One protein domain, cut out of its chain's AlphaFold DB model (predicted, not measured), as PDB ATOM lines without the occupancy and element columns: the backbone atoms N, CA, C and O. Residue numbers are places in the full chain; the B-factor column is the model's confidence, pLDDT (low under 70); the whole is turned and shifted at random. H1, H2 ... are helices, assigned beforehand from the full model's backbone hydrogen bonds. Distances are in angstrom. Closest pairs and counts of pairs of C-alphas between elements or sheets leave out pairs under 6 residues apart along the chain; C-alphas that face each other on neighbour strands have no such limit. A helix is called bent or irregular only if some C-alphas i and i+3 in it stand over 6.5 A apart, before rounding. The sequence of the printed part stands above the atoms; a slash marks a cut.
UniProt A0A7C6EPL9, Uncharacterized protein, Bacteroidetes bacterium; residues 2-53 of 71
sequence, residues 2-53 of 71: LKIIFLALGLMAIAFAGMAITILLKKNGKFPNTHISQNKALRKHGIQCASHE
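What this domain is: This is residues 2 to 53 of the 71 residues of an uncharacterized protein of Bacteroidetes bacterium (UniProt A0A7C6EPL9). One long helix, H1, makes one arm of an open V; after residue 25 the backbone turns and runs away through residues 26 to 39 as a loose second arm with no named strand, and two very short helices, H2 and H3, lie near the tip of that arm. No helix packs on another, and residues 2 to 18 of H1 and residues 40 to 46, of which 40 to 44 belong to H2, stick out free. The printed part has 52 residues with three named helices in the order H1, H2, H3 and no named strand; its class is all helix. It is extended, with a radius of gyration of the C-alphas of 17.7 A, and its C-alphas span 51 by 30 by 15 A.

How they stand to each other: H1, residues 2 to 25, is the longest helix and touches no helix. H2, residues 40 to 44, is apart from H1, with no C-alpha of the one within 8 A of the other. H3, residues 50 to 53, is apart from H1 and apart from H2, with no C-alpha of H3 within 8 A of either helix. In H1 and H2 every O i to N i+4 pair is within hydrogen-bond range; H3 is too short for such a pair, and its 1 pair of O i and N i+3 is within range.

Where its parts are: H1 runs 33.8 A from C-alpha 2 at (37.390, 20.109, 66.047) to C-alpha 25 at (42.037, 41.061, 39.872), and it is not bent. H2 measures 6.6 A from C-alpha 40 to C-alpha 44. H3 measures 5.3 A and ends with C-alpha 53 at (30.726, 12.346, 17.207).

The domain as a whole: The two C-alphas farthest apart are those of Leu 2 and Lys 44, at 51.8 A. The printed part has no cut. The link from H1 to H2, residues 26 to 39, is long, and the link from H2 to H3, 5 residues, is tight. The mean pLDDT of the printed part is 75.8; 24 residues are under 70, among them residues 27 to 38 and 46 to 53.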
ATOM      1  N   LEU A   2      37.547  18.718  66.529       88.50
ATOM      2  CA  LEU A   2      37.390  20.109  66.047       88.50
ATOM      3  C   LEU A   2      38.628  20.707  65.343       88.50
ATOM      4  O   LEU A   2      38.489  21.411  64.351       88.50
ATOM      5  N   LYS A   3      39.840  20.362  65.798       88.31
ATOM      6  CA  LYS A   3      41.109  20.786  65.168       88.31
ATOM      7  C   LYS A   3      41.207  20.417  63.683       88.31
ATOM      8  O   LYS A   3      41.772  21.172  62.904       88.31
ATOM      9  N   ILE A   4      40.656  19.266  63.302       93.62
ATOM     10  CA  ILE A   4      40.714  18.753  61.928       93.62
ATOM     11  C   ILE A   4      39.686  19.482  61.056       93.62
ATOM     12  O   ILE A   4      39.988  19.843  59.925       93.62
ATOM     13  N   ILE A   5      38.506  19.775  61.612       93.81
ATOM     14  CA  ILE A   5      37.445  20.530  60.931       93.81
ATOM     15  C   ILE A   5      37.925  21.944  60.589       93.81
ATOM     16  O   ILE A   5      37.758  22.393  59.459       93.81
ATOM     17  N   PHE A   6      38.581  22.622  61.533       92.75
ATOM     18  CA  PHE A   6      39.133  23.959  61.299       92.75
ATOM     19  C   PHE A   6      40.240  23.956  60.235       92.75
ATOM     20  O   PHE A   6      40.298  24.851  59.396       92.75
ATOM     21  N   LEU A   7      41.089  22.923  60.239       94.81
ATOM     22  CA  LEU A   7      42.154  22.762  59.250       94.81
ATOM     23  C   LEU A   7      41.594  22.502  57.840       94.81
ATOM     24  O   LEU A   7      42.063  23.095  56.871       94.81
ATOM     25  N   ALA A   8      40.556  21.670  57.727       94.94
ATOM     26  CA  ALA A   8      39.891  21.375  56.459       94.94
ATOM     27  C   ALA A   8      39.150  22.597  55.887       94.94
ATOM     28  O   ALA A   8      39.286  22.899  54.700       94.94
ATOM     29  N   LEU A   9      38.415  23.331  56.730       95.25
ATOM     30  CA  LEU A   9      37.741  24.573  56.336       95.25
ATOM     31  C   LEU A   9      38.742  25.640  55.883       95.25
ATOM     32  O   LEU A   9      38.508  26.299  54.872       95.25
ATOM     33  N   GLY A  10      39.874  25.774  56.582       95.56
ATOM     34  CA  GLY A  10      40.946  26.692  56.196       95.56
ATOM     35  C   GLY A  10      41.532  26.372  54.817       95.56
ATOM     36  O   GLY A  10      41.657  27.265  53.981       95.56
ATOM     37  N   LEU A  11      41.833  25.099  54.542       95.56
ATOM     38  CA  LEU A  11      42.360  24.654  53.244       95.56
ATOM     39  C   LEU A  11      41.375  24.892  52.090       95.56
ATOM     40  O   LEU A  11      41.773  25.412  51.046       95.56
ATOM     41  N   MET A  12      40.095  24.570  52.287       95.75
ATOM     42  CA  MET A  12      39.043  24.856  51.303       95.75
ATOM     43  C   MET A  12      38.917  26.358  51.037       95.75
ATOM     44  O   MET A  12      38.910  26.781  49.882       95.75
ATOM     45  N   ALA A  13      38.877  27.179  52.090       95.06
ATOM     46  CA  ALA A  13      38.753  28.629  51.958       95.06
ATOM     47  C   ALA A  13      39.914  29.243  51.161       95.06
ATOM     48  O   ALA A  13      39.680  30.089  50.299       95.06
ATOM     49  N   ILE A  14      41.150  28.786  51.386       95.12
ATOM     50  CA  ILE A  14      42.332  29.255  50.645       95.12
ATOM     51  C   ILE A  14      42.242  28.876  49.158       95.12
ATOM     52  O   ILE A  14      42.549  29.704  48.298       95.12
ATOM     53  N   ALA A  15      41.780  27.664  48.837       93.06
ATOM     54  CA  ALA A  15      41.606  27.226  47.452       93.06
ATOM     55  C   ALA A  15      40.585  28.098  46.696       93.06
ATOM     56  O   ALA A  15      40.871  28.585  45.597       93.06
ATOM     57  N   PHE A  16      39.422  28.360  47.303       91.56
ATOM     58  CA  PHE A  16      38.402  29.230  46.708       91.56
ATOM     59  C   PHE A  16      38.847  30.690  46.631       91.56
ATOM     60  O   PHE A  16      38.576  31.352  45.630       91.56
ATOM     61  N   ALA A  17      39.570  31.188  47.637       92.06
ATOM     62  CA  ALA A  17      40.129  32.534  47.614       92.06
ATOM     63  C   ALA A  17      41.112  32.710  46.448       92.06
ATOM     64  O   ALA A  17      41.014  33.691  45.717       92.06
ATOM     65  N   GLY A  18      42.003  31.743  46.201       88.94
ATOM     66  CA  GLY A  18      42.936  31.790  45.068       88.94
ATOM     67  C   GLY A  18      42.229  31.861  43.708       88.94
ATOM     68  O   GLY A  18      42.603  32.665  42.846       88.94
ATOM     69  N   MET A  19      41.157  31.081  43.531       85.94
ATOM     70  CA  MET A  19      40.325  31.157  42.326       85.94
ATOM     71  C   MET A  19      39.598  32.506  42.219       85.94
ATOM     72  O   MET A  19      39.644  33.142  41.167       85.94
ATOM     73  N   ALA A  20      38.992  32.985  43.309       86.12
ATOM     74  CA  ALA A  20      38.240  34.240  43.344       86.12
ATOM     75  C   ALA A  20      39.118  35.467  43.056       86.12
ATOM     76  O   ALA A  20      38.752  36.321  42.251       86.12
ATOM     77  N   ILE A  21      40.310  35.532  43.655       86.94
ATOM     78  CA  ILE A  21      41.276  36.620  43.450       86.94
ATOM     79  C   ILE A  21      41.713  36.677  41.981       86.94
ATOM     80  O   ILE A  21      41.800  37.757  41.399       86.94
ATOM     81  N   THR A  22      41.927  35.519  41.354       79.75
ATOM     82  CA  THR A  22      42.299  35.438  39.935       79.75
ATOM     83  C   THR A  22      41.186  35.947  39.016       79.75
ATOM     84  O   THR A  22      41.473  36.550  37.985       79.75
ATOM     85  N   ILE A  23      39.919  35.742  39.383       79.06
ATOM     86  CA  ILE A  23      38.762  36.221  38.615       79.06
ATOM     87  C   ILE A  23      38.565  37.732  38.803       79.06
ATOM     88  O   ILE A  23      38.309  38.434  37.830       79.06
ATOM     89  N   LEU A  24      38.725  38.244  40.028       80.38
ATOM     90  CA  LEU A  24      38.464  39.652  40.354       80.38
ATOM     91  C   LEU A  24      39.614  40.599  39.973       80.38
ATOM     92  O   LEU A  24      39.357  41.709  39.516       80.38
ATOM     93  N   LEU A  25      40.877  40.193  40.142       76.69
ATOM     94  CA  LEU A  25      42.037  41.061  39.872       76.69
ATOM     95  C   LEU A  25      42.522  41.003  38.420       76.69
ATOM     96  O   LEU A  25      43.230  41.903  37.960       76.69
ATOM     97  N   LYS A  26      42.179  39.955  37.666       72.56
ATOM     98  CA  LYS A  26      42.593  39.854  36.265       72.56
ATOM     99  C   LYS A  26      41.670  40.735  35.424       72.56
ATOM    100  O   LYS A  26      40.481  40.473  35.315       72.56
ATOM    101  N   LYS A  27      42.235  41.751  34.761       58.00
ATOM    102  CA  LYS A  27      41.542  42.757  33.917       58.00
ATOM    103  C   LYS A  27      40.701  42.172  32.754       58.00
ATOM    104  O   LYS A  27      39.984  42.904  32.089       58.00
ATOM    105  N   ASN A  28      40.780  40.857  32.535       62.62
ATOM    106  CA  ASN A  28      39.916  40.039  31.681       62.62
ATOM    107  C   ASN A  28      39.627  38.702  32.391       62.62
ATOM    108  O   ASN A  28      40.015  37.642  31.897       62.62
ATOM    109  N   GLY A  29      39.044  38.759  33.591       61.41
ATOM    110  CA  GLY A  29      38.711  37.628  34.467       61.41
ATOM    111  C   GLY A  29      37.630  36.718  33.893       61.41
ATOM    112  O   GLY A  29      36.567  36.537  34.474       61.41
ATOM    113  N   LYS A  30      37.879  36.163  32.711       68.50
ATOM    114  CA  LYS A  30      37.084  35.090  32.132       68.50
ATOM    115  C   LYS A  30      37.570  33.788  32.746       68.50
ATOM    116  O   LYS A  30      38.779  33.546  32.813       68.50
ATOM    117  N   PHE A  31      36.627  32.949  33.164       69.75
ATOM    118  CA  PHE A  31      36.936  31.546  33.387       69.75
ATOM    119  C   PHE A  31      37.654  31.015  32.137       69.75
ATOM    120  O   PHE A  31      37.230  31.347  31.023       69.75
ATOM    121  N   PRO A  32      38.766  30.271  32.288       66.88
ATOM    122  CA  PRO A  32      39.408  29.643  31.142       66.88
ATOM    123  C   PRO A  32      38.334  28.867  30.379       66.88
ATOM    124  O   PRO A  32      37.519  28.188  30.999       66.88
ATOM    125  N   ASN A  33      38.277  29.035  29.054       66.56
ATOM    126  CA  ASN A  33      37.257  28.396  28.229       66.56
ATOM    127  C   ASN A  33      37.423  26.868  28.308       66.56
ATOM    128  O   ASN A  33      38.143  26.279  27.510       66.56
ATOM    129  N   THR A  34      36.750  26.233  29.271       67.06
ATOM    130  CA  THR A  34      36.638  24.768  29.415       67.06
ATOM    131  C   THR A  34      35.825  24.158  28.270       67.06
ATOM    132  O   THR A  34      35.805  22.948  28.073       67.06
ATOM    133  N   HIS A  35      35.178  25.001  27.465       61.59
ATOM    134  CA  HIS A  35      34.504  24.579  26.257       61.59
ATOM    135  C   HIS A  35      35.523  24.313  25.141       61.59
ATOM    136  O   HIS A  35      36.058  25.241  24.529       61.59
ATOM    137  N   ILE A  36      35.755  23.031  24.856       62.94
ATOM    138  CA  ILE A  36      36.674  22.554  23.809       62.94
ATOM    139  C   ILE A  36      36.349  23.189  22.442       62.94
ATOM    140  O   ILE A  36      37.271  23.550  21.714       62.94
ATOM    141  N   SER A  37      35.065  23.452  22.147       60.25
ATOM    142  CA  SER A  37      34.631  24.058  20.871       60.25
ATOM    143  C   SER A  37      35.196  25.459  20.628       60.25
ATOM    144  O   SER A  37      35.542  25.821  19.504       60.25
ATOM    145  N   GLN A  38      35.303  26.285  21.677       61.91
ATOM    146  CA  GLN A  38      35.682  27.693  21.510       61.91
ATOM    147  C   GLN A  38      37.203  27.906  21.460       61.91
ATOM    148  O   GLN A  38      37.658  29.017  21.170       61.91
ATOM    149  N   ASN A  39      38.013  26.866  21.698       70.44
ATOM    150  CA  ASN A  39      39.463  27.000  21.663       70.44
ATOM    151  C   ASN A  39      40.026  26.816  20.245       70.44
ATOM    152  O   ASN A  39      40.164  25.704  19.734       70.44
ATOM    153  N   LYS A  40      40.448  27.927  19.629       67.81
ATOM    154  CA  LYS A  40      41.104  27.946  18.308       67.81
ATOM    155  C   LYS A  40      42.370  27.077  18.262       67.81
ATOM    156  O   LYS A  40      42.677  26.547  17.200       67.81
ATOM    157  N   ALA A  41      43.086  26.920  19.380       73.31
ATOM    158  CA  ALA A  41      44.275  26.073  19.439       73.31
ATOM    159  C   ALA A  41      43.922  24.586  19.286       73.31
ATOM    160  O   ALA A  41      44.551  23.906  18.484       73.31
ATOM    161  N   LEU A  42      42.879  24.092  19.966       65.75
ATOM    162  CA  LEU A  42      42.505  22.673  19.878       65.75
ATOM    163  C   LEU A  42      41.825  22.320  18.553       65.75
ATOM    164  O   LEU A  42      42.062  21.236  18.028       65.75
ATOM    165  N   ARG A  43      41.098  23.268  17.945       65.88
ATOM    166  CA  ARG A  43      40.561  23.106  16.582       65.88
ATOM    167  C   ARG A  43      41.658  22.843  15.545       65.88
ATOM    168  O   ARG A  43      41.456  22.036  14.648       65.88
ATOM    169  N   LYS A  44      42.830  23.481  15.674       67.25
ATOM    170  CA  LYS A  44      43.980  23.239  14.774       67.25
ATOM    171  C   LYS A  44      44.558  21.831  14.911       67.25
ATOM    172  O   LYS A  44      45.147  21.330  13.964       67.25
ATOM    173  N   HIS A  45      44.375  21.205  16.071       71.81
ATOM    174  CA  HIS A  45      44.775  19.825  16.332       71.81
ATOM    175  C   HIS A  45      43.668  18.808  15.998       71.81
ATOM    176  O   HIS A  45      43.818  17.634  16.314       71.81
ATOM    177  N   GLY A  46      42.570  19.238  15.359       60.53
ATOM    178  CA  GLY A  46      41.488  18.356  14.905       60.53
ATOM    179  C   GLY A  46      40.559  17.847  16.011       60.53
ATOM    180  O   GLY A  46      39.693  17.024  15.741       60.53
ATOM    181  N   ILE A  47      40.708  18.339  17.244       61.78
ATOM    182  CA  ILE A  47      39.890  17.928  18.388       61.78
ATOM    183  C   ILE A  47      38.570  18.707  18.318       61.78
ATOM    184  O   ILE A  47      38.521  19.895  18.651       61.78
ATOM    185  N   GLN A  48      37.518  18.056  17.819       58.94
ATOM    186  CA  GLN A  48      36.145  18.572  17.813       58.94
ATOM    187  C   GLN A  48      35.377  18.086  19.049       58.94
ATOM    188  O   GLN A  48      35.872  17.287  19.837       58.94
ATOM    189  N   CYS A  49      34.197  18.653  19.287       57.78
ATOM    190  CA  CYS A  49      33.391  18.309  20.451       57.78
ATOM    191  C   CYS A  49      32.776  16.915  20.338       57.78
ATOM    192  O   CYS A  49      32.152  16.623  19.322       57.78
ATOM    193  N   ALA A  50      32.799  16.178  21.454       57.25
ATOM    194  CA  ALA A  50      32.080  14.918  21.678       57.25
ATOM    195  C   ALA A  50      30.637  14.921  21.148       57.25
ATOM    196  O   ALA A  50      30.157  13.964  20.557       57.25
ATOM    197  N   SER A  51      29.953  16.061  21.256       55.25
ATOM    198  CA  SER A  51      28.571  16.182  20.795       55.25
ATOM    199  C   SER A  51      28.381  16.032  19.274       55.25
ATOM    200  O   SER A  51      27.248  15.843  18.841       55.25
ATOM    201  N   HIS A  52      29.442  16.149  18.466       53.53
ATOM    202  CA  HIS A  52      29.395  15.974  17.007       53.53
ATOM    203  C   HIS A  52      29.722  14.534  16.576       53.53
ATOM    204  O   HIS A  52      29.383  14.139  15.466       53.53
ATOM    205  N   GLU A  53      30.351  13.747  17.452       54.75
ATOM    206  CA  GLU A  53      30.726  12.346  17.207       54.75
ATOM    207  C   GLU A  53      29.618  11.349  17.612       54.75
ATOM    208  O   GLU A  53      29.629  10.212  17.144       54.75
TER     209      GLU A  53